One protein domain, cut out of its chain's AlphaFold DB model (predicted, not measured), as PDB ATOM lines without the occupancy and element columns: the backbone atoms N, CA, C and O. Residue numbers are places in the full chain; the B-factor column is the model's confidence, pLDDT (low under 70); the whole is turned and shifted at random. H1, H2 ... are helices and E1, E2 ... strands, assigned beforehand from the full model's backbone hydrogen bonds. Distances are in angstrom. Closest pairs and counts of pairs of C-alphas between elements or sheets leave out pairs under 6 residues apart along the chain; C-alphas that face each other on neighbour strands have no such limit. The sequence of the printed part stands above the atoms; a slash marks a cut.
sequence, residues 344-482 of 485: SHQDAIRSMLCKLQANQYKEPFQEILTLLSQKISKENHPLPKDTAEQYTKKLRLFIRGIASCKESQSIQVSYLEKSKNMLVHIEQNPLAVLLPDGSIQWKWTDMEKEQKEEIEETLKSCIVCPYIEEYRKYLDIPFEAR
ATOM      1  N   SER A 344     169.265 126.402 131.403       58.34
ATOM      2  CA  SER A 344     168.552 127.598 130.938       58.34
ATOM      3  C   SER A 344     167.952 128.428 132.080       58.34
ATOM      4  O   SER A 344     167.876 129.650 131.958       58.34
ATOM      5  N   HIS A 345     167.436 127.788 133.132       60.09
ATOM      6  CA  HIS A 345     166.827 128.484 134.268       60.09
ATOM      7  C   HIS A 345     167.898 129.074 135.195       60.09
ATOM      8  O   HIS A 345     167.770 130.212 135.642       60.09
ATOM      9  N   GLN A 346     168.999 128.347 135.405       62.94
ATOM     10  CA  GLN A 346     170.160 128.808 136.172       62.94
ATOM     11  C   GLN A 346     170.796 130.059 135.559       62.94
ATOM     12  O   GLN A 346     171.017 131.045 136.264       62.94
ATOM     13  N   ASP A 347     171.039 130.052 134.246       65.31
ATOM     14  CA  ASP A 347     171.604 131.210 133.547       65.31
ATOM     15  C   ASP A 347     170.663 132.420 133.602       65.31
ATOM     16  O   ASP A 347     171.115 133.555 133.754       65.31
ATOM     17  N   ALA A 348     169.347 132.186 133.543       69.81
ATOM     18  CA  ALA A 348     168.347 133.239 133.675       69.81
ATOM     19  C   ALA A 348     168.352 133.873 135.075       69.81
ATOM     20  O   ALA A 348     168.337 135.098 135.178       69.81
ATOM     21  N   ILE A 349     168.431 133.069 136.141       72.06
ATOM     22  CA  ILE A 349     168.546 133.569 137.521       72.06
ATOM     23  C   ILE A 349     169.831 134.373 137.696       72.06
ATOM     24  O   ILE A 349     169.796 135.497 138.195       72.06
ATOM     25  N   ARG A 350     170.967 133.820 137.257       70.94
ATOM     26  CA  ARG A 350     172.272 134.472 137.392       70.94
ATOM     27  C   ARG A 350     172.314 135.797 136.636       70.94
ATOM     28  O   ARG A 350     172.732 136.805 137.197       70.94
ATOM     29  N   SER A 351     171.854 135.798 135.386       75.81
ATOM     30  CA  SER A 351     171.764 137.008 134.567       75.81
ATOM     31  C   SER A 351     170.864 138.054 135.224       75.81
ATOM     32  O   SER A 351     171.241 139.222 135.307       75.81
ATOM     33  N   MET A 352     169.712 137.635 135.760       81.06
ATOM     34  CA  MET A 352     168.781 138.545 136.420       81.06
ATOM     35  C   MET A 352     169.380 139.170 137.685       81.06
ATOM     36  O   MET A 352     169.326 140.386 137.837       81.06
ATOM     37  N   LEU A 353     170.011 138.374 138.555       78.69
ATOM     38  CA  LEU A 353     170.681 138.880 139.758       78.69
ATOM     39  C   LEU A 353     171.808 139.865 139.409       78.69
ATOM     40  O   LEU A 353     171.879 140.941 139.996       78.69
ATOM     41  N   CYS A 354     172.644 139.551 138.413       76.31
ATOM     42  CA  CYS A 354     173.701 140.463 137.966       76.31
ATOM     43  C   CYS A 354     173.149 141.770 137.377       76.31
ATOM     44  O   CYS A 354     173.713 142.833 137.628       76.31
ATOM     45  N   LYS A 355     172.047 141.722 136.614       80.06
ATOM     46  CA  LYS A 355     171.380 142.934 136.109       80.06
ATOM     47  C   LYS A 355     170.870 143.789 137.258       80.06
ATOM     48  O   LYS A 355     171.150 144.979 137.288       80.06
ATOM     49  N   LEU A 356     170.184 143.177 138.217       81.81
ATOM     50  CA  LEU A 356     169.614 143.857 139.378       81.81
ATOM     51  C   LEU A 356     170.666 144.512 140.292       81.81
ATOM     52  O   LEU A 356     170.337 145.456 141.000       81.81
ATOM     53  N   GLN A 357     171.926 144.075 140.239       78.31
ATOM     54  CA  GLN A 357     173.044 144.742 140.921       78.31
ATOM     55  C   GLN A 357     173.588 145.966 140.167       78.31
ATOM     56  O   GLN A 357     174.234 146.820 140.768       78.31
ATOM     57  N   ALA A 358     173.354 146.076 138.859       77.00
ATOM     58  CA  ALA A 358     173.802 147.213 138.063       77.00
ATOM     59  C   ALA A 358     172.770 148.351 138.105       77.00
ATOM     60  O   ALA A 358     171.603 148.145 137.764       77.00
ATOM     61  N   ASN A 359     173.209 149.575 138.427       78.19
ATOM     62  CA  ASN A 359     172.330 150.751 138.579       78.19
ATOM     63  C   ASN A 359     171.372 150.960 137.392       78.19
ATOM     64  O   ASN A 359     170.199 151.250 137.599       78.19
ATOM     65  N   GLN A 360     171.840 150.707 136.163       81.44
ATOM     66  CA  GLN A 360     171.045 150.833 134.934       81.44
ATOM     67  C   GLN A 360     169.739 150.015 134.945       81.44
ATOM     68  O   GLN A 360     168.763 150.429 134.326       81.44
ATOM     69  N   TYR A 361     169.716 148.852 135.603       82.25
ATOM     70  CA  TYR A 361     168.527 147.993 135.683       82.25
ATOM     71  C   TYR A 361     167.889 148.012 137.073       82.25
ATOM     72  O   TYR A 361     166.680 147.808 137.185       82.25
ATOM     73  N   LYS A 362     168.681 148.286 138.117       85.38
ATOM     74  CA  LYS A 362     168.213 148.420 139.498       85.38
ATOM     75  C   LYS A 362     167.197 149.554 139.649       85.38
ATOM     76  O   LYS A 362     166.120 149.314 140.185       85.38
ATOM     77  N   GLU A 363     167.497 150.749 139.139       86.62
ATOM     78  CA  GLU A 363     166.617 151.922 139.270       86.62
ATOM     79  C   GLU A 363     165.238 151.707 138.605       86.62
ATOM     80  O   GLU A 363     164.226 151.838 139.299       86.62
ATOM     81  N   PRO A 364     165.142 151.262 137.329       87.56
ATOM     82  CA  PRO A 364     163.850 150.935 136.719       87.56
ATOM     83  C   PRO A 364     163.081 149.846 137.471       87.56
ATOM     84  O   PRO A 364     161.854 149.872 137.552       87.56
ATOM     85  N   PHE A 365     163.789 148.857 138.018       89.44
ATOM     86  CA  PHE A 365     163.161 147.791 138.788       89.44
ATOM     87  C   PHE A 365     162.563 148.311 140.102       89.44
ATOM     88  O   PHE A 365     161.434 147.952 140.446       89.44
ATOM     89  N   GLN A 366     163.276 149.191 140.812       89.69
ATOM     90  CA  GLN A 366     162.774 149.858 142.015       89.69
ATOM     91  C   GLN A 366     161.552 150.742 141.705       89.69
ATOM     92  O   GLN A 366     160.582 150.743 142.467       89.69
ATOM     93  N   GLU A 367     161.530 151.423 140.558       89.00
ATOM     94  CA  GLU A 367     160.367 152.193 140.092       89.00
ATOM     95  C   GLU A 367     159.143 151.292 139.831       89.00
ATOM     96  O   GLU A 367     158.033 151.568 140.287       89.00
ATOM     97  N   ILE A 368     159.337 150.141 139.180       89.25
ATOM     98  CA  ILE A 368     158.255 149.164 138.970       89.25
ATOM     99  C   ILE A 368     157.706 148.656 140.312       89.25
ATOM    100  O   ILE A 368     156.488 148.529 140.476       89.25
ATOM    101  N   LEU A 369     158.581 148.371 141.280       89.81
ATOM    102  CA  LEU A 369     158.169 147.895 142.599       89.81
ATOM    103  C   LEU A 369     157.445 148.964 143.418       89.81
ATOM    104  O   LEU A 369     156.452 148.640 144.067       89.81
ATOM    105  N   THR A 370     157.866 150.229 143.358       89.31
ATOM    106  CA  THR A 370     157.153 151.340 144.020       89.31
ATOM    107  C   THR A 370     155.748 151.527 143.458       89.31
ATOM    108  O   THR A 370     154.796 151.633 144.232       89.31
ATOM    109  N   LEU A 371     155.570 151.450 142.135       86.94
ATOM    110  CA  LEU A 371     154.240 151.469 141.510       86.94
ATOM    111  C   LEU A 371     153.377 150.272 141.932       86.94
ATOM    112  O   LEU A 371     152.170 150.412 142.157       86.94
ATOM    113  N   LEU A 372     153.984 149.089 142.051       86.19
ATOM    114  CA  LEU A 372     153.295 147.882 142.500       86.19
ATOM    115  C   LEU A 372     152.878 147.993 143.977       86.19
ATOM    116  O   LEU A 372     151.740 147.665 144.301       86.19
ATOM    117  N   SER A 373     153.742 148.536 144.837       86.38
ATOM    118  CA  SER A 373     153.471 148.779 146.261       86.38
ATOM    119  C   SER A 373     152.355 149.804 146.483       86.38
ATOM    120  O   SER A 373     151.410 149.560 147.231       86.38
ATOM    121  N   GLN A 374     152.373 150.921 145.746       85.75
ATOM    122  CA  GLN A 374     151.292 151.913 145.787       85.75
ATOM    123  C   GLN A 374     149.940 151.327 145.373       85.75
ATOM    124  O   GLN A 374     148.891 151.775 145.838       85.75
ATOM    125  N   LYS A 375     149.946 150.344 144.467       83.56
ATOM    126  CA  LYS A 375     148.730 149.648 144.054       83.56
ATOM    127  C   LYS A 375     148.225 148.696 145.136       83.56
ATOM    128  O   LYS A 375     147.024 148.688 145.377       83.56
ATOM    129  N   ILE A 376     149.130 147.969 145.790       80.25
ATOM    130  CA  ILE A 376     148.827 147.101 146.937       80.25
ATOM    131  C   ILE A 376     148.179 147.915 148.062       80.25
ATOM    132  O   ILE A 376     147.108 147.552 148.527       80.25
ATOM    133  N   SER A 377     148.756 149.066 148.416       81.44
ATOM    134  CA  SER A 377     148.247 149.924 149.498       81.44
ATOM    135  C   SER A 377     146.832 150.478 149.251       81.44
ATOM    136  O   SER A 377     146.092 150.767 150.188       81.44
ATOM    137  N   LYS A 378     146.425 150.614 147.982       78.38
ATOM    138  CA  LYS A 378     145.070 151.055 147.603       78.38
ATOM    139  C   LYS A 378     144.025 149.937 147.666       78.38
ATOM    140  O   LYS A 378     142.835 150.231 147.551       78.38
ATOM    141  N   GLU A 379     144.438 148.679 147.789       74.50
ATOM    142  CA  GLU A 379     143.537 147.536 147.925       74.50
ATOM    143  C   GLU A 379     143.220 147.288 149.414       74.50
ATOM    144  O   GLU A 379     144.076 147.421 150.285       74.50
ATOM    145  N   ASN A 380     141.965 146.948 149.736       63.16
ATOM    146  CA  ASN A 380     141.556 146.700 151.123       63.16
ATOM    147  C   ASN A 380     142.280 145.461 151.685       63.16
ATOM    148  O   ASN A 380     142.053 144.345 151.220       63.16
ATOM    149  N   HIS A 381     143.112 145.650 152.712       64.69
ATOM    150  CA  HIS A 381     143.774 144.565 153.442       64.69
ATOM    151  C   HIS A 381     142.804 143.844 154.403       64.69
ATOM    152  O   HIS A 381     141.933 144.495 154.986       64.69
ATOM    153  N   PRO A 382     142.964 142.526 154.655       55.94
ATOM    154  CA  PRO A 382     144.063 141.652 154.228       55.94
ATOM    155  C   PRO A 382     143.867 141.043 152.830       55.94
ATOM    156  O   PRO A 382     142.761 140.671 152.445       55.94
ATOM    157  N   LEU A 383     144.970 140.904 152.090       65.88
ATOM    158  CA  LEU A 383     144.976 140.353 150.735       65.88
ATOM    159  C   LEU A 383     144.950 138.809 150.775       65.88
ATOM    160  O   LEU A 383     145.700 138.212 151.549       65.88
ATOM    161  N   PRO A 384     144.106 138.144 149.965       64.50
ATOM    162  CA  PRO A 384     144.117 136.688 149.812       64.50
ATOM    163  C   PRO A 384     145.472 136.127 149.336       64.50
ATOM    164  O   PRO A 384     146.217 136.784 148.612       64.50
ATOM    165  N   LYS A 385     145.770 134.858 149.648       64.38
ATOM    166  CA  LYS A 385     146.983 134.166 149.151       64.38
ATOM    167  C   LYS A 385     147.106 134.184 147.623       64.38
ATOM    168  O   LYS A 385     148.198 134.393 147.095       64.38
ATOM    169  N   ASP A 386     145.985 134.036 146.920       69.94
ATOM    170  CA  ASP A 386     145.933 134.029 145.451       69.94
ATOM    171  C   ASP A 386     146.387 135.361 144.832       69.94
ATOM    172  O   ASP A 386     146.773 135.431 143.659       69.94
ATOM    173  N   THR A 387     146.398 136.442 145.616       76.62
ATOM    174  CA  THR A 387     146.826 137.755 145.140       76.62
ATOM    175  C   THR A 387     148.336 137.798 144.881       76.62
ATOM    176  O   THR A 387     148.768 138.455 143.934       76.62
ATOM    177  N   ALA A 388     149.147 137.030 145.620       80.94
ATOM    178  CA  ALA A 388     150.592 136.922 145.389       80.94
ATOM    179  C   ALA A 388     150.930 136.321 144.013       80.94
ATOM    180  O   ALA A 388     151.817 136.815 143.309       80.94
ATOM    181  N   GLU A 389     150.161 135.331 143.553       82.81
ATOM    182  CA  GLU A 389     150.325 134.764 142.211       82.81
ATOM    183  C   GLU A 389     149.938 135.781 141.121       82.81
ATOM    184  O   GLU A 389     150.617 135.917 140.094       82.81
ATOM    185  N   GLN A 390     148.873 136.556 141.349       83.56
ATOM    186  CA  GLN A 390     148.449 137.607 140.425       83.56
ATOM    187  C   GLN A 390     149.494 138.729 140.322       83.56
ATOM    188  O   GLN A 390     149.791 139.199 139.217       83.56
ATOM    189  N   TYR A 391     150.070 139.146 141.451       85.75
ATOM    190  CA  TYR A 391     151.149 140.131 141.491       85.75
ATOM    191  C   TYR A 391     152.432 139.595 140.866       85.75
ATOM    192  O   TYR A 391     153.059 140.320 140.098       85.75
ATOM    193  N   THR A 392     152.750 138.314 141.061       86.62
ATOM    194  CA  THR A 392     153.836 137.638 140.342       86.62
ATOM    195  C   THR A 392     153.631 137.756 138.831       86.62
ATOM    196  O   THR A 392     154.508 138.251 138.127       86.62
ATOM    197  N   LYS A 393     152.455 137.389 138.301       85.00
ATOM    198  CA  LYS A 393     152.165 137.487 136.854       85.00
ATOM    199  C   LYS A 393     152.304 138.920 136.326       85.00
ATOM    200  O   LYS A 393     152.916 139.118 135.277       85.00
ATOM    201  N   LYS A 394     151.773 139.914 137.047       85.81
ATOM    202  CA  LYS A 394     151.881 141.338 136.677       85.81
ATOM    203  C   LYS A 394     153.334 141.812 136.681       85.81
ATOM    204  O   LYS A 394     153.784 142.384 135.695       85.81
ATOM    205  N   LEU A 395     154.073 141.530 137.752       86.81
ATOM    206  CA  LEU A 395     155.468 141.926 137.913       86.81
ATOM    207  C   LEU A 395     156.336 141.345 136.787       86.81
ATOM    208  O   LEU A 395     157.064 142.082 136.123       86.81
ATOM    209  N   ARG A 396     156.163 140.055 136.471       87.19
ATOM    210  CA  ARG A 396     156.843 139.400 135.343       87.19
ATOM    211  C   ARG A 396     156.572 140.081 134.005       87.19
ATOM    212  O   ARG A 396     157.477 140.164 133.185       87.19
ATOM    213  N   LEU A 397     155.348 140.556 133.765       84.00
ATOM    214  CA  LEU A 397     155.010 141.276 132.535       84.00
ATOM    215  C   LEU A 397     155.684 142.648 132.471       84.00
ATOM    216  O   LEU A 397     156.211 142.995 131.418       84.00
ATOM    217  N   PHE A 398     155.713 143.399 133.574       84.50
ATOM    218  CA  PHE A 398     156.339 144.725 133.610       84.50
ATOM    219  C   PHE A 398     157.859 144.662 133.436       84.50
ATOM    220  O   PHE A 398     158.436 145.445 132.686       84.50
ATOM    221  N   ILE A 399     158.508 143.670 134.045       84.12
ATOM    222  CA  ILE A 399     159.968 143.514 133.987       84.12
ATOM    223  C   ILE A 399     160.452 143.060 132.602       84.12
ATOM    224  O   ILE A 399     161.629 143.198 132.286       84.12
ATOM    225  N   ARG A 400     159.568 142.591 131.709       78.62
ATOM    226  CA  ARG A 400     159.960 142.246 130.328       78.62
ATOM    227  C   ARG A 400     160.523 143.421 129.525       78.62
ATOM    228  O   ARG A 400     161.168 143.186 128.510       78.62
ATOM    229  N   GLY A 401     160.305 144.663 129.965       75.38
ATOM    230  CA  GLY A 401     160.965 145.836 129.385       75.38
ATOM    231  C   GLY A 401     162.468 145.915 129.686       75.38
ATOM    232  O   GLY A 401     163.200 146.556 128.940       75.38
ATOM    233  N   ILE A 402     162.933 145.247 130.747       77.25
ATOM    234  CA  ILE A 402     164.322 145.300 131.238       77.25
ATOM    235  C   ILE A 402     165.004 143.918 131.296       77.25
ATOM    236  O   ILE A 402     166.227 143.832 131.418       77.25
ATOM    237  N   ALA A 403     164.237 142.830 131.176       77.69
ATOM    238  CA  ALA A 403     164.716 141.451 131.239       77.69
ATOM    239  C   ALA A 403     164.065 140.561 130.165       77.69
ATOM    240  O   ALA A 403     162.951 140.807 129.706       77.69
ATOM    241  N   SER A 404     164.744 139.483 129.773       76.75
ATOM    242  CA  SER A 404     164.203 138.494 128.837       76.75
ATOM    243  C   SER A 404     163.018 137.725 129.438       76.75
ATOM    244  O   SER A 404     162.810 137.692 130.652       76.75
ATOM    245  N   CYS A 405     162.247 137.026 128.595       70.50
ATOM    246  CA  CYS A 405     161.125 136.212 129.071       70.50
ATOM    247  C   CYS A 405     161.562 135.167 130.113       70.50
ATOM    248  O   CYS A 405     160.849 134.957 131.093       70.50
ATOM    249  N   LYS A 406     162.741 134.558 129.936       73.69
ATOM    250  CA  LYS A 406     163.288 133.561 130.867       73.69
ATOM    251  C   LYS A 406     163.723 134.194 132.188       73.69
ATOM    252  O   LYS A 406     163.377 133.688 133.244       73.69
ATOM    253  N   GLU A 407     164.411 135.334 132.132       79.50
ATOM    254  CA  GLU A 407     164.830 136.081 133.328       79.50
ATOM    255  C   GLU A 407     163.618 136.535 134.148       79.50
ATOM    256  O   GLU A 407     163.586 136.344 135.361       79.50
ATOM    257  N   SER A 408     162.572 137.046 133.486       78.81
ATOM    258  CA  SER A 408     161.346 137.475 134.164       78.81
ATOM    259  C   SER A 408     160.667 136.333 134.924       78.81
ATOM    260  O   SER A 408     160.154 136.548 136.014       78.81
ATOM    261  N   GLN A 409     160.700 135.103 134.400       80.56
ATOM    262  CA  GLN A 409     160.076 133.946 135.049       80.56
ATOM    263  C   GLN A 409     160.736 133.562 136.378       80.56
ATOM    264  O   GLN A 409     160.062 132.951 137.205       80.56
ATOM    265  N   SER A 410     161.990 133.965 136.607       81.81
ATOM    266  CA  SER A 410     162.700 133.682 137.859       81.81
ATOM    267  C   SER A 410     162.138 134.441 139.069       81.81
ATOM    268  O   SER A 410     162.299 133.994 140.202       81.81
ATOM    269  N   ILE A 411     161.436 135.557 138.844       87.00
ATOM    270  CA  ILE A 411     160.912 136.408 139.917       87.00
ATOM    271  C   ILE A 411     159.581 135.882 140.435       87.00
ATOM    272  O   ILE A 411     158.692 135.488 139.664       87.00
ATOM    273  N   GLN A 412     159.440 135.917 141.754       88.12
ATOM    274  CA  GLN A 412     158.254 135.500 142.482       88.12
ATOM    275  C   GLN A 412     157.885 136.529 143.547       88.12
ATOM    276  O   GLN A 412     158.735 137.243 144.080       88.12
ATOM    277  N   VAL A 413     156.587 136.609 143.824       89.06
ATOM    278  CA  VAL A 413     156.031 137.353 144.950       89.06
ATOM    279  C   VAL A 413     155.353 136.345 145.865       89.06
ATOM    280  O   VAL A 413     154.472 135.608 145.417       89.06
ATOM    281  N   SER A 414     155.760 136.317 147.128       88.31
ATOM    282  CA  SER A 414     155.201 135.456 148.171       88.31
ATOM    283  C   SER A 414     154.536 136.304 149.248       88.31
ATOM    284  O   SER A 414     155.042 137.362 149.609       88.31
ATOM    285  N   TYR A 415     153.403 135.837 149.765       87.06
ATOM    286  CA  TYR A 415     152.716 136.482 150.882       87.06
ATOM    287  C   TYR A 415     153.269 135.963 152.213       87.06
ATOM    288  O   TYR A 415     153.352 134.750 152.408       87.06
ATOM    289  N   LEU A 416     153.631 136.882 153.106       85.75
ATOM    290  CA  LEU A 416     154.094 136.608 154.464       85.75
ATOM    291  C   LEU A 416     152.876 136.646 155.405       85.75
ATOM    292  O   LEU A 416     152.230 137.682 155.549       85.75
ATOM    293  N   GLU A 417     152.499 135.507 155.989       81.31
ATOM    294  CA  GLU A 417     151.244 135.346 156.739       81.31
ATOM    295  C   GLU A 417     151.204 136.083 158.085       81.31
ATOM    296  O   GLU A 417     150.162 136.642 158.441       81.31
ATOM    297  N   LYS A 418     152.315 136.083 158.830       82.44
ATOM    298  CA  LYS A 418     152.447 136.689 160.163       82.44
ATOM    299  C   LYS A 418     152.493 138.210 160.038       82.44
ATOM    300  O   LYS A 418     151.686 138.899 160.659       82.44
ATOM    301  N   SER A 419     153.382 138.726 159.189       80.94
ATOM    302  CA  SER A 419     153.555 140.170 158.981       80.94
ATOM    303  C   SER A 419     152.543 140.797 158.014       80.94
ATOM    304  O   SER A 419     152.395 142.017 157.997       80.94
ATOM    305  N   LYS A 420     151.813 139.986 157.233       82.75
ATOM    306  CA  LYS A 420     150.901 140.425 156.153       82.75
ATOM    307  C   LYS A 420     151.597 141.232 155.049       82.75
ATOM    308  O   LYS A 420     150.954 142.010 154.341       82.75
ATOM    309  N   ASN A 421     152.903 141.028 154.904       86.69
ATOM    310  CA  ASN A 421     153.755 141.688 153.925       86.69
ATOM    311  C   ASN A 421     153.858 140.870 152.629       86.69
ATOM    312  O   ASN A 421     153.541 139.681 152.587       86.69
ATOM    313  N   MET A 422     154.347 141.496 151.559       87.62
ATOM    314  CA  MET A 422     154.635 140.814 150.292       87.62
ATOM    315  C   MET A 422     156.142 140.775 150.056       87.62
ATOM    316  O   MET A 422     156.789 141.813 149.946       87.62
ATOM    317  N   LEU A 423     156.705 139.577 149.950       89.94
ATOM    318  CA  LEU A 423     158.118 139.351 149.677       89.94
ATOM    319  C   LEU A 423     158.343 139.181 148.176       89.94
ATOM    320  O   LEU A 423     157.818 138.244 147.575       89.94
ATOM    321  N   VAL A 424     159.168 140.038 147.584       90.19
ATOM    322  CA  VAL A 424     159.671 139.865 146.217       90.19
ATOM    323  C   VAL A 424     161.016 139.155 146.288       90.19
ATOM    324  O   VAL A 424     161.935 139.629 146.958       90.19
ATOM    325  N   HIS A 425     161.148 138.026 145.598       88.94
ATOM    326  CA  HIS A 425     162.354 137.203 145.654       88.94
ATOM    327  C   HIS A 425     162.639 136.470 144.339       88.94
ATOM    328  O   HIS A 425     161.789 136.368 143.449       88.94
ATOM    329  N   ILE A 426     163.875 135.985 144.223       86.31
ATOM    330  CA  ILE A 426     164.318 135.042 143.192       86.31
ATOM    331  C   ILE A 426     164.838 133.792 143.905       86.31
ATOM    332  O   ILE A 426     165.935 133.806 144.467       86.31
ATOM    333  N   GLU A 427     164.058 132.711 143.873       82.56
ATOM    334  CA  GLU A 427     164.299 131.482 144.647       82.56
ATOM    335  C   GLU A 427     164.550 131.770 146.138       82.56
ATOM    336  O   GLU A 427     163.625 132.100 146.860       82.56
ATOM    337  N   GLN A 428     165.791 131.654 146.619       80.19
ATOM    338  CA  GLN A 428     166.161 131.951 148.010       80.19
ATOM    339  C   GLN A 428     166.804 133.333 148.193       80.19
ATOM    340  O   GLN A 428     167.416 133.595 149.230       80.19
ATOM    341  N   ASN A 429     166.745 134.201 147.183       81.75
ATOM    342  CA  ASN A 429     167.312 135.545 147.244       81.75
ATOM    343  C   ASN A 429     166.193 136.569 147.461       81.75
ATOM    344  O   ASN A 429     165.468 136.872 146.506       81.75
ATOM    345  N   PRO A 430     166.034 137.099 148.686       87.56
ATOM    346  CA  PRO A 430     165.094 138.179 148.933       87.56
ATOM    347  C   PRO A 430     165.592 139.450 148.235       87.56
ATOM    348  O   PRO A 430     166.774 139.780 148.317       87.56
ATOM    349  N   LEU A 431     164.700 140.141 147.523       87.00
ATOM    350  CA  LEU A 431     165.018 141.386 146.814       87.00
ATOM    351  C   LEU A 431     164.456 142.609 147.541       87.00
ATOM    352  O   LEU A 431     165.158 143.608 147.695       87.00
ATOM    353  N   ALA A 432     163.184 142.537 147.937       89.94
ATOM    354  CA  ALA A 432     162.456 143.625 148.581       89.94
ATOM    355  C   ALA A 432     161.239 143.093 149.346       89.94
ATOM    356  O   ALA A 432     160.639 142.089 148.947       89.94
ATOM    357  N   VAL A 433     160.834 143.805 150.397       89.06
ATOM    358  CA  VAL A 433     159.574 143.551 151.107       89.06
ATOM    359  C   VAL A 433     158.651 144.747 150.926       89.06
ATOM    360  O   VAL A 433     159.029 145.877 151.230       89.06
ATOM    361  N   LEU A 434     157.449 144.501 150.415       88.50
ATOM    362  CA  LEU A 434     156.411 145.509 150.222       88.50
ATOM    363  C   LEU A 434     155.476 145.485 151.429       88.50
ATOM    364  O   LEU A 434     154.936 144.425 151.775       88.50
ATOM    365  N   LEU A 435     155.293 146.646 152.051       86.38
ATOM    366  CA  LEU A 435     154.454 146.807 153.229       86.38
ATOM    367  C   LEU A 435     153.029 147.254 152.847       86.38
ATOM    368  O   LEU A 435     152.834 147.891 151.808       86.38
ATOM    369  N   PRO A 436     152.018 146.956 153.688       80.00
ATOM    370  CA  PRO A 436     150.626 147.360 153.463       80.00
ATOM    371  C   PRO A 436     150.412 148.874 153.316       80.00
ATOM    372  O   PRO A 436     149.493 149.328 152.637       80.00
ATOM    373  N   ASP A 437     151.266 149.678 153.947       79.62
ATOM    374  CA  ASP A 437     151.219 151.142 153.890       79.62
ATOM    375  C   ASP A 437     151.782 151.721 152.577       79.62
ATOM    376  O   ASP A 437     151.780 152.935 152.376       79.62
ATOM    377  N   GLY A 438     152.248 150.861 151.666       79.31
ATOM    378  CA  GLY A 438     152.839 151.245 150.389       79.31
ATOM    379  C   GLY A 438     154.335 151.547 150.468       79.31
ATOM    380  O   GLY A 438     154.956 151.772 149.421       79.31
ATOM    381  N   SER A 439     154.940 151.508 151.658       86.06
ATOM    382  CA  SER A 439     156.390 151.612 151.814       86.06
ATOM    383  C   SER A 439     157.091 150.318 151.377       86.06
ATOM    384  O   SER A 439     156.481 149.252 151.255       86.06
ATOM    385  N   ILE A 440     158.385 150.419 151.059       88.44
ATOM    386  CA  ILE A 440     159.205 149.274 150.647       88.44
ATOM    387  C   ILE A 440     160.452 149.228 151.511       88.44
ATOM    388  O   ILE A 440     161.173 150.219 151.631       88.44
ATOM    389  N   GLN A 441     160.726 148.053 152.065       88.19
ATOM    390  CA  GLN A 441     161.974 147.765 152.749       88.19
ATOM    391  C   GLN A 441     162.977 147.144 151.777       88.19
ATOM    392  O   GLN A 441     162.773 146.047 151.250       88.19
ATOM    393  N   TRP A 442     164.080 147.868 151.587       85.12
ATOM    394  CA  TRP A 442     165.225 147.478 150.760       85.12
ATOM    395  C   TRP A 442     166.412 146.977 151.584       85.12
ATOM    396  O   TRP A 442     167.307 146.350 151.038       85.12
ATOM    397  N   LYS A 443     166.429 147.231 152.898       83.75
ATOM    398  CA  LYS A 443     167.548 146.901 153.788       83.75
ATOM    399  C   LYS A 443     167.189 145.783 154.743       83.75
ATOM    400  O   LYS A 443     166.178 145.846 155.437       83.75
ATOM    401  N   TRP A 444     168.064 144.786 154.830       79.69
ATOM    402  CA  TRP A 444     167.924 143.700 155.797       79.69
ATOM    403  C   TRP A 444     168.191 144.160 157.240       79.69
ATOM    404  O   TRP A 444     167.588 143.652 158.183       79.69
ATOM    405  N   THR A 445     169.088 145.132 157.439       77.38
ATOM    406  CA  THR A 445     169.468 145.643 158.772       77.38
ATOM    407  C   THR A 445     168.289 146.226 159.536       77.38
ATOM    408  O   THR A 445     168.200 146.033 160.746       77.38
ATOM    409  N   ASP A 446     167.366 146.855 158.814       78.69
ATOM    410  CA  ASP A 446     166.291 147.668 159.381       78.69
ATOM    411  C   ASP A 446     165.047 146.829 159.737       78.69
ATOM    412  O   ASP A 446     164.070 147.356 160.261       78.69
ATOM    413  N   MET A 447     165.074 145.519 159.458       82.81
ATOM    414  CA  MET A 447     163.963 144.601 159.721       82.81
ATOM    415  C   MET A 447     164.015 144.008 161.132       82.81
ATOM    416  O   MET A 447     165.077 143.608 161.632       82.81
ATOM    417  N   GLU A 448     162.835 143.867 161.734       85.31
ATOM    418  CA  GLU A 448     162.651 143.203 163.021       85.31
ATOM    419  C   GLU A 448     163.007 141.713 162.944       85.31
ATOM    420  O   GLU A 448     162.917 141.066 161.897       85.31
ATOM    421  N   LYS A 449     163.415 141.140 164.081       83.81
ATOM    422  CA  LYS A 449     163.866 139.743 164.152       83.81
ATOM    423  C   LYS A 449     162.778 138.752 163.717       83.81
ATOM    424  O   LYS A 449     163.070 137.814 162.985       83.81
ATOM    425  N   GLU A 450     161.535 138.991 164.124       83.25
ATOM    426  CA  GLU A 450     160.393 138.129 163.799       83.25
ATOM    427  C   GLU A 450     160.091 138.114 162.290       83.25
ATOM    428  O   GLU A 450     159.840 137.060 161.707       83.25
ATOM    429  N   GLN A 451     160.230 139.267 161.627       83.81
ATOM    430  CA  GLN A 451     160.076 139.392 160.177       83.81
ATOM    431  C   GLN A 451     161.183 138.648 159.412       83.81
ATOM    432  O   GLN A 451     160.915 138.007 158.397       83.81
ATOM    433  N   LYS A 452     162.428 138.698 159.904       85.38
ATOM    434  CA  LYS A 452     163.560 137.959 159.315       85.38
ATOM    435  C   LYS A 452     163.339 136.448 159.372       85.38
ATOM    436  O   LYS A 452     163.520 135.771 158.362       85.38
ATOM    437  N   GLU A 453     162.908 135.938 160.525       85.44
ATOM    438  CA  GLU A 453     162.612 134.513 160.720       85.44
ATOM    439  C   GLU A 453     161.488 134.035 159.784       85.44
ATOM    440  O   GLU A 453     161.595 132.963 159.185       85.44
ATOM    441  N   GLU A 454     160.452 134.852 159.581       88.19
ATOM    442  CA  GLU A 454     159.359 134.555 158.650       88.19
ATOM    443  C   GLU A 454     159.815 134.501 157.179       88.19
ATOM    444  O   GLU A 454     159.415 133.606 156.424       88.19
ATOM    445  N   ILE A 455     160.674 135.437 156.759       85.75
ATOM    446  CA  ILE A 455     161.249 135.443 155.406       85.75
ATOM    447  C   ILE A 455     162.090 134.182 155.188       85.75
ATOM    448  O   ILE A 455     161.940 133.512 154.165       85.75
ATOM    449  N   GLU A 456     162.945 133.820 156.145       85.31
ATOM    450  CA  GLU A 456     163.757 132.605 156.051       85.31
ATOM    451  C   GLU A 456     162.908 131.331 155.976       85.31
ATOM    452  O   GLU A 456     163.213 130.437 155.185       85.31
ATOM    453  N   GLU A 457     161.842 131.237 156.773       86.12
ATOM    454  CA  GLU A 457     160.898 130.115 156.754       86.12
ATOM    455  C   GLU A 457     160.212 129.991 155.382       86.12
ATOM    456  O   GLU A 457     160.187 128.912 154.782       86.12
ATOM    457  N   THR A 458     159.760 131.118 154.830       84.19
ATOM    458  CA  THR A 458     159.122 131.181 153.509       84.19
ATOM    459  C   THR A 458     160.092 130.770 152.396       84.19
ATOM    460  O   THR A 458     159.749 129.962 151.531       84.19
ATOM    461  N   LEU A 459     161.337 131.250 152.428       82.94
ATOM    462  CA  LEU A 459     162.345 130.941 151.407       82.94
ATOM    463  C   LEU A 459     162.893 129.509 151.510       82.94
ATOM    464  O   LEU A 459     163.283 128.931 150.495       82.94
ATOM    465  N   LYS A 460     162.887 128.890 152.699       80.31
ATOM    466  CA  LYS A 460     163.230 127.463 152.864       80.31
ATOM    467  C   LYS A 460     162.249 126.539 152.145       80.31
ATOM    468  O   LYS A 460     162.646 125.457 151.723       80.31
ATOM    469  N   SER A 461     160.997 126.967 151.983       74.69
ATOM    470  CA  SER A 461     159.991 126.218 151.222       74.69
ATOM    471  C   SER A 461     160.170 126.321 149.699       74.69
ATOM    472  O   SER A 461     159.588 125.532 148.955       74.69
ATOM    473  N   CYS A 462     160.994 127.261 149.219       70.06
ATOM    474  CA  CYS A 462     161.267 127.426 147.797       70.06
ATOM    475  C   CYS A 462     162.241 126.346 147.306       70.06
ATOM    476  O   CYS A 462     163.270 126.081 147.931       70.06
ATOM    477  N   ILE A 463     161.930 125.736 146.160       61.19
ATOM    478  CA  ILE A 463     162.800 124.747 145.515       61.19
ATOM    479  C   ILE A 463     164.119 125.432 145.146       61.19
ATOM    480  O   ILE A 463     164.124 126.417 144.409       61.19
ATOM    481  N   VAL A 464     165.228 124.904 145.664       56.34
ATOM    482  CA  VAL A 464     166.572 125.449 145.443       56.34
ATOM    483  C   VAL A 464     167.234 124.725 144.295       56.34
ATOM    484  O   VAL A 464     167.266 123.492 144.260       56.34
ATOM    485  N   CYS A 465     167.839 125.478 143.386       54.44
ATOM    486  CA  CYS A 465     168.728 124.880 142.414       54.44
ATOM    487  C   CYS A 465     170.046 124.415 143.086       54.44
ATOM    488  O   CYS A 465     170.784 125.257 143.601       54.44
ATOM    489  N   PRO A 466     170.415 123.117 143.050       45.72
ATOM    490  CA  PRO A 466     171.570 122.585 143.793       45.72
ATOM    491  C   PRO A 466     172.928 123.197 143.395       45.72
ATOM    492  O   PRO A 466     173.859 123.206 144.190       45.72
ATOM    493  N   TYR A 467     173.046 123.774 142.195       45.81
ATOM    494  CA  TYR A 467     174.265 124.464 141.747       45.81
ATOM    495  C   TYR A 467     174.355 125.933 142.208       45.81
ATOM    496  O   TYR A 467     175.451 126.495 142.252       45.81
ATOM    497  N   ILE A 468     173.242 126.563 142.612       48.34
ATOM    498  CA  ILE A 468     173.273 127.895 143.240       48.34
ATOM    499  C   ILE A 468     173.907 127.814 144.632       48.34
ATOM    500  O   ILE A 468     174.570 128.761 145.041       48.34
ATOM    501  N   GLU A 469     173.798 126.684 145.338       47.19
ATOM    502  CA  GLU A 469     174.539 126.464 146.590       47.19
ATOM    503  C   GLU A 469     176.056 126.392 146.383       47.19
ATOM    504  O   GLU A 469     176.822 126.838 147.237       47.19
ATOM    505  N   GLU A 470     176.513 125.874 145.244       47.03
ATOM    506  CA  GLU A 470     177.936 125.858 144.910       47.03
ATOM    507  C   GLU A 470     178.421 127.270 144.548       47.03
ATOM    508  O   GLU A 470     179.445 127.718 145.056       47.03
ATOM    509  N   TYR A 471     177.629 128.037 143.791       48.34
ATOM    510  CA  TYR A 471     177.897 129.457 143.524       48.34
ATOM    511  C   TYR A 471     177.840 130.324 144.801       48.34
ATOM    512  O   TYR A 471     178.636 131.249 144.962       48.34
ATOM    513  N   ARG A 472     176.962 129.976 145.756       51.84
ATOM    514  CA  ARG A 472     176.855 130.583 147.098       51.84
ATOM    515  C   ARG A 472     178.166 130.452 147.877       51.84
ATOM    516  O   ARG A 472     178.516 131.391 148.583       51.84
ATOM    517  N   LYS A 473     178.908 129.348 147.711       49.94
ATOM    518  CA  LYS A 473     180.244 129.177 148.311       49.94
ATOM    519  C   LYS A 473     181.319 130.064 147.673       49.94
ATOM    520  O   LYS A 473     182.300 130.361 148.337       49.94
ATOM    521  N   TYR A 474     181.158 130.465 146.410       44.56
ATOM    522  CA  TYR A 474     182.158 131.264 145.686       44.56
ATOM    523  C   TYR A 474     181.978 132.778 145.829       44.56
ATOM    524  O   TYR A 474     182.950 133.508 145.661       44.56
ATOM    525  N   LEU A 475     180.760 133.260 146.091       46.41
ATOM    526  CA  LEU A 475     180.486 134.697 146.178       46.41
ATOM    527  C   LEU A 475     180.600 135.278 147.591       46.41
ATOM    528  O   LEU A 475     180.741 136.489 147.702       46.41
ATOM    529  N   ASP A 476     180.535 134.461 148.646       51.72
ATOM    530  CA  ASP A 476     180.643 134.900 150.052       51.72
ATOM    531  C   ASP A 476     179.732 136.101 150.409       51.72
ATOM    532  O   ASP A 476     179.995 136.854 151.342       51.72
ATOM    533  N   ILE A 477     178.635 136.303 149.657       56.00
ATOM    534  CA  ILE A 477     177.694 137.401 149.893       56.00
ATOM    535  C   ILE A 477     176.767 136.977 151.043       56.00
ATOM    536  O   ILE A 477     175.941 136.058 150.852       56.00
ATOM    537  N   PRO A 478     176.863 137.628 152.221       60.31
ATOM    538  CA  PRO A 478     175.981 137.341 153.340       60.31
ATOM    539  C   PRO A 478     174.531 137.569 152.916       60.31
ATOM    540  O   PRO A 478     174.234 138.432 152.093       60.31
ATOM    541  N   PHE A 479     173.621 136.758 153.454       63.50
ATOM    542  CA  PHE A 479     172.191 136.787 153.122       63.50
ATOM    543  C   PHE A 479     171.584 138.200 153.202       63.50
ATOM    544  O   PHE A 479     170.758 138.586 152.383       63.50
ATOM    545  N   GLU A 480     172.106 138.988 154.132       62.62
ATOM    546  CA  GLU A 480     171.721 140.352 154.477       62.62
ATOM    547  C   GLU A 480     172.070 141.375 153.381       62.62
ATOM    548  O   GLU A 480     171.377 142.377 153.230       62.62
ATOM    549  N   ALA A 481     173.100 141.100 152.572       60.47
ATOM    550  CA  ALA A 481     173.577 141.965 151.488       60.47
ATOM    551  C   ALA A 481     172.924 141.655 150.124       60.47
ATOM    552  O   ALA A 481     173.381 142.135 149.088       60.47
ATOM    553  N   ARG A 482     171.891 140.799 150.098       68.00
ATOM    554  CA  ARG A 482     171.213 140.355 148.862       68.00
ATOM    555  C   ARG A 482     169.996 141.194 148.490       68.00
ATOM    556  O   ARG A 482     169.544 141.119 147.350       68.00
TER     557      ARG A 482
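AT A GLANCE: This is residues 344 to 482 of the 485 residues of the protein "TM2 domain-containing protein" of Candidatus Brocadiae bacterium (UniProt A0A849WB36). A small three-stranded sheet makes the middle of the domain, with the helical hairpin H2 and H3 over one face and H5 slanting over the other. H1 makes a corner with H2 at one end of the sheet, and residues 472 to 478, of which 472 to 475 belong to H6, stick out. The printed part has 139 residues with seven named helices and three named strands, in the order H1 H2 H3 H4 E1 E2 E3 H5 H6 H7; the class is mostly helix, and the sheet, in the order E1 E2 E3, is antiparallel. The whole is compact, with a radius of gyration of the C-alphas of 14.4 A and spans of 42 by 34 by 26 A.

HOW THE PARTS SIT: H1, residues 344 to 357, and H2, residues 359 to 377, touch only at the corner by their link, about perpendicular at 88 degrees; their closest C-alphas, Leu 356 and Lys 362, are 4.8 A apart. H2 and H3, residues 385 to 399, form a helical hairpin, opposite ways at 35.0 degrees, only just a steep tilt; residues 365 to 372 touch residues 395 to 399, with the closest C-alphas, Phe 365 and Ile 399, 7.2 A apart. H4, residues 405 to 409, touches H1, with the closest C-alphas, Ala 348 and Glu 407, 4.5 A apart. E1, residues 411 to 415, E2, residues 422 to 426, and E3, residues 429 to 434, form a meander, each strand the antiparallel neighbour of the one before. N 414 and O 423 at 2.9 A, and N 434 and O 422 at 2.8 A, are within hydrogen-bond range. H3 is over E1 at a height over the sheet of 7.2 A. H5, residues 449 to 460, is on the opposite face, over E2 and E3 at 10.0 A. H6, residues 466 to 475, is close but not clearly touching H1: C-alphas 346 and 468, the closest, are 7.8 A apart. H7, residues 479 to 482, only grazes the sheet. Every O i to N i+4 pair is within hydrogen-bond range in H1, H4 and H5, against 14 of 15 in H2, 10 of 11 in H3 and 4 of 6 in H6; H7 is too short for such a pair.

IN THESE COORDINATES: H1 begins at C-alpha 344 (168.552, 127.598, 130.938) and is 20.3 A long, H2 26.5 A, H3 22.0 A and H5 16.7 A. H7 ends at C-alpha 482 (171.213, 140.355, 148.862).

THE WHOLE: The two C-alphas farthest apart, Asn 380 and Tyr 474, are 43.8 A apart. The printed part has no cut. The link from E3 to H5 is long, residues 435 to 448. Mean pLDDT of the printed part is 77.1; residues 344 to 348, 380 to 386 and 463 to 482 are under 70.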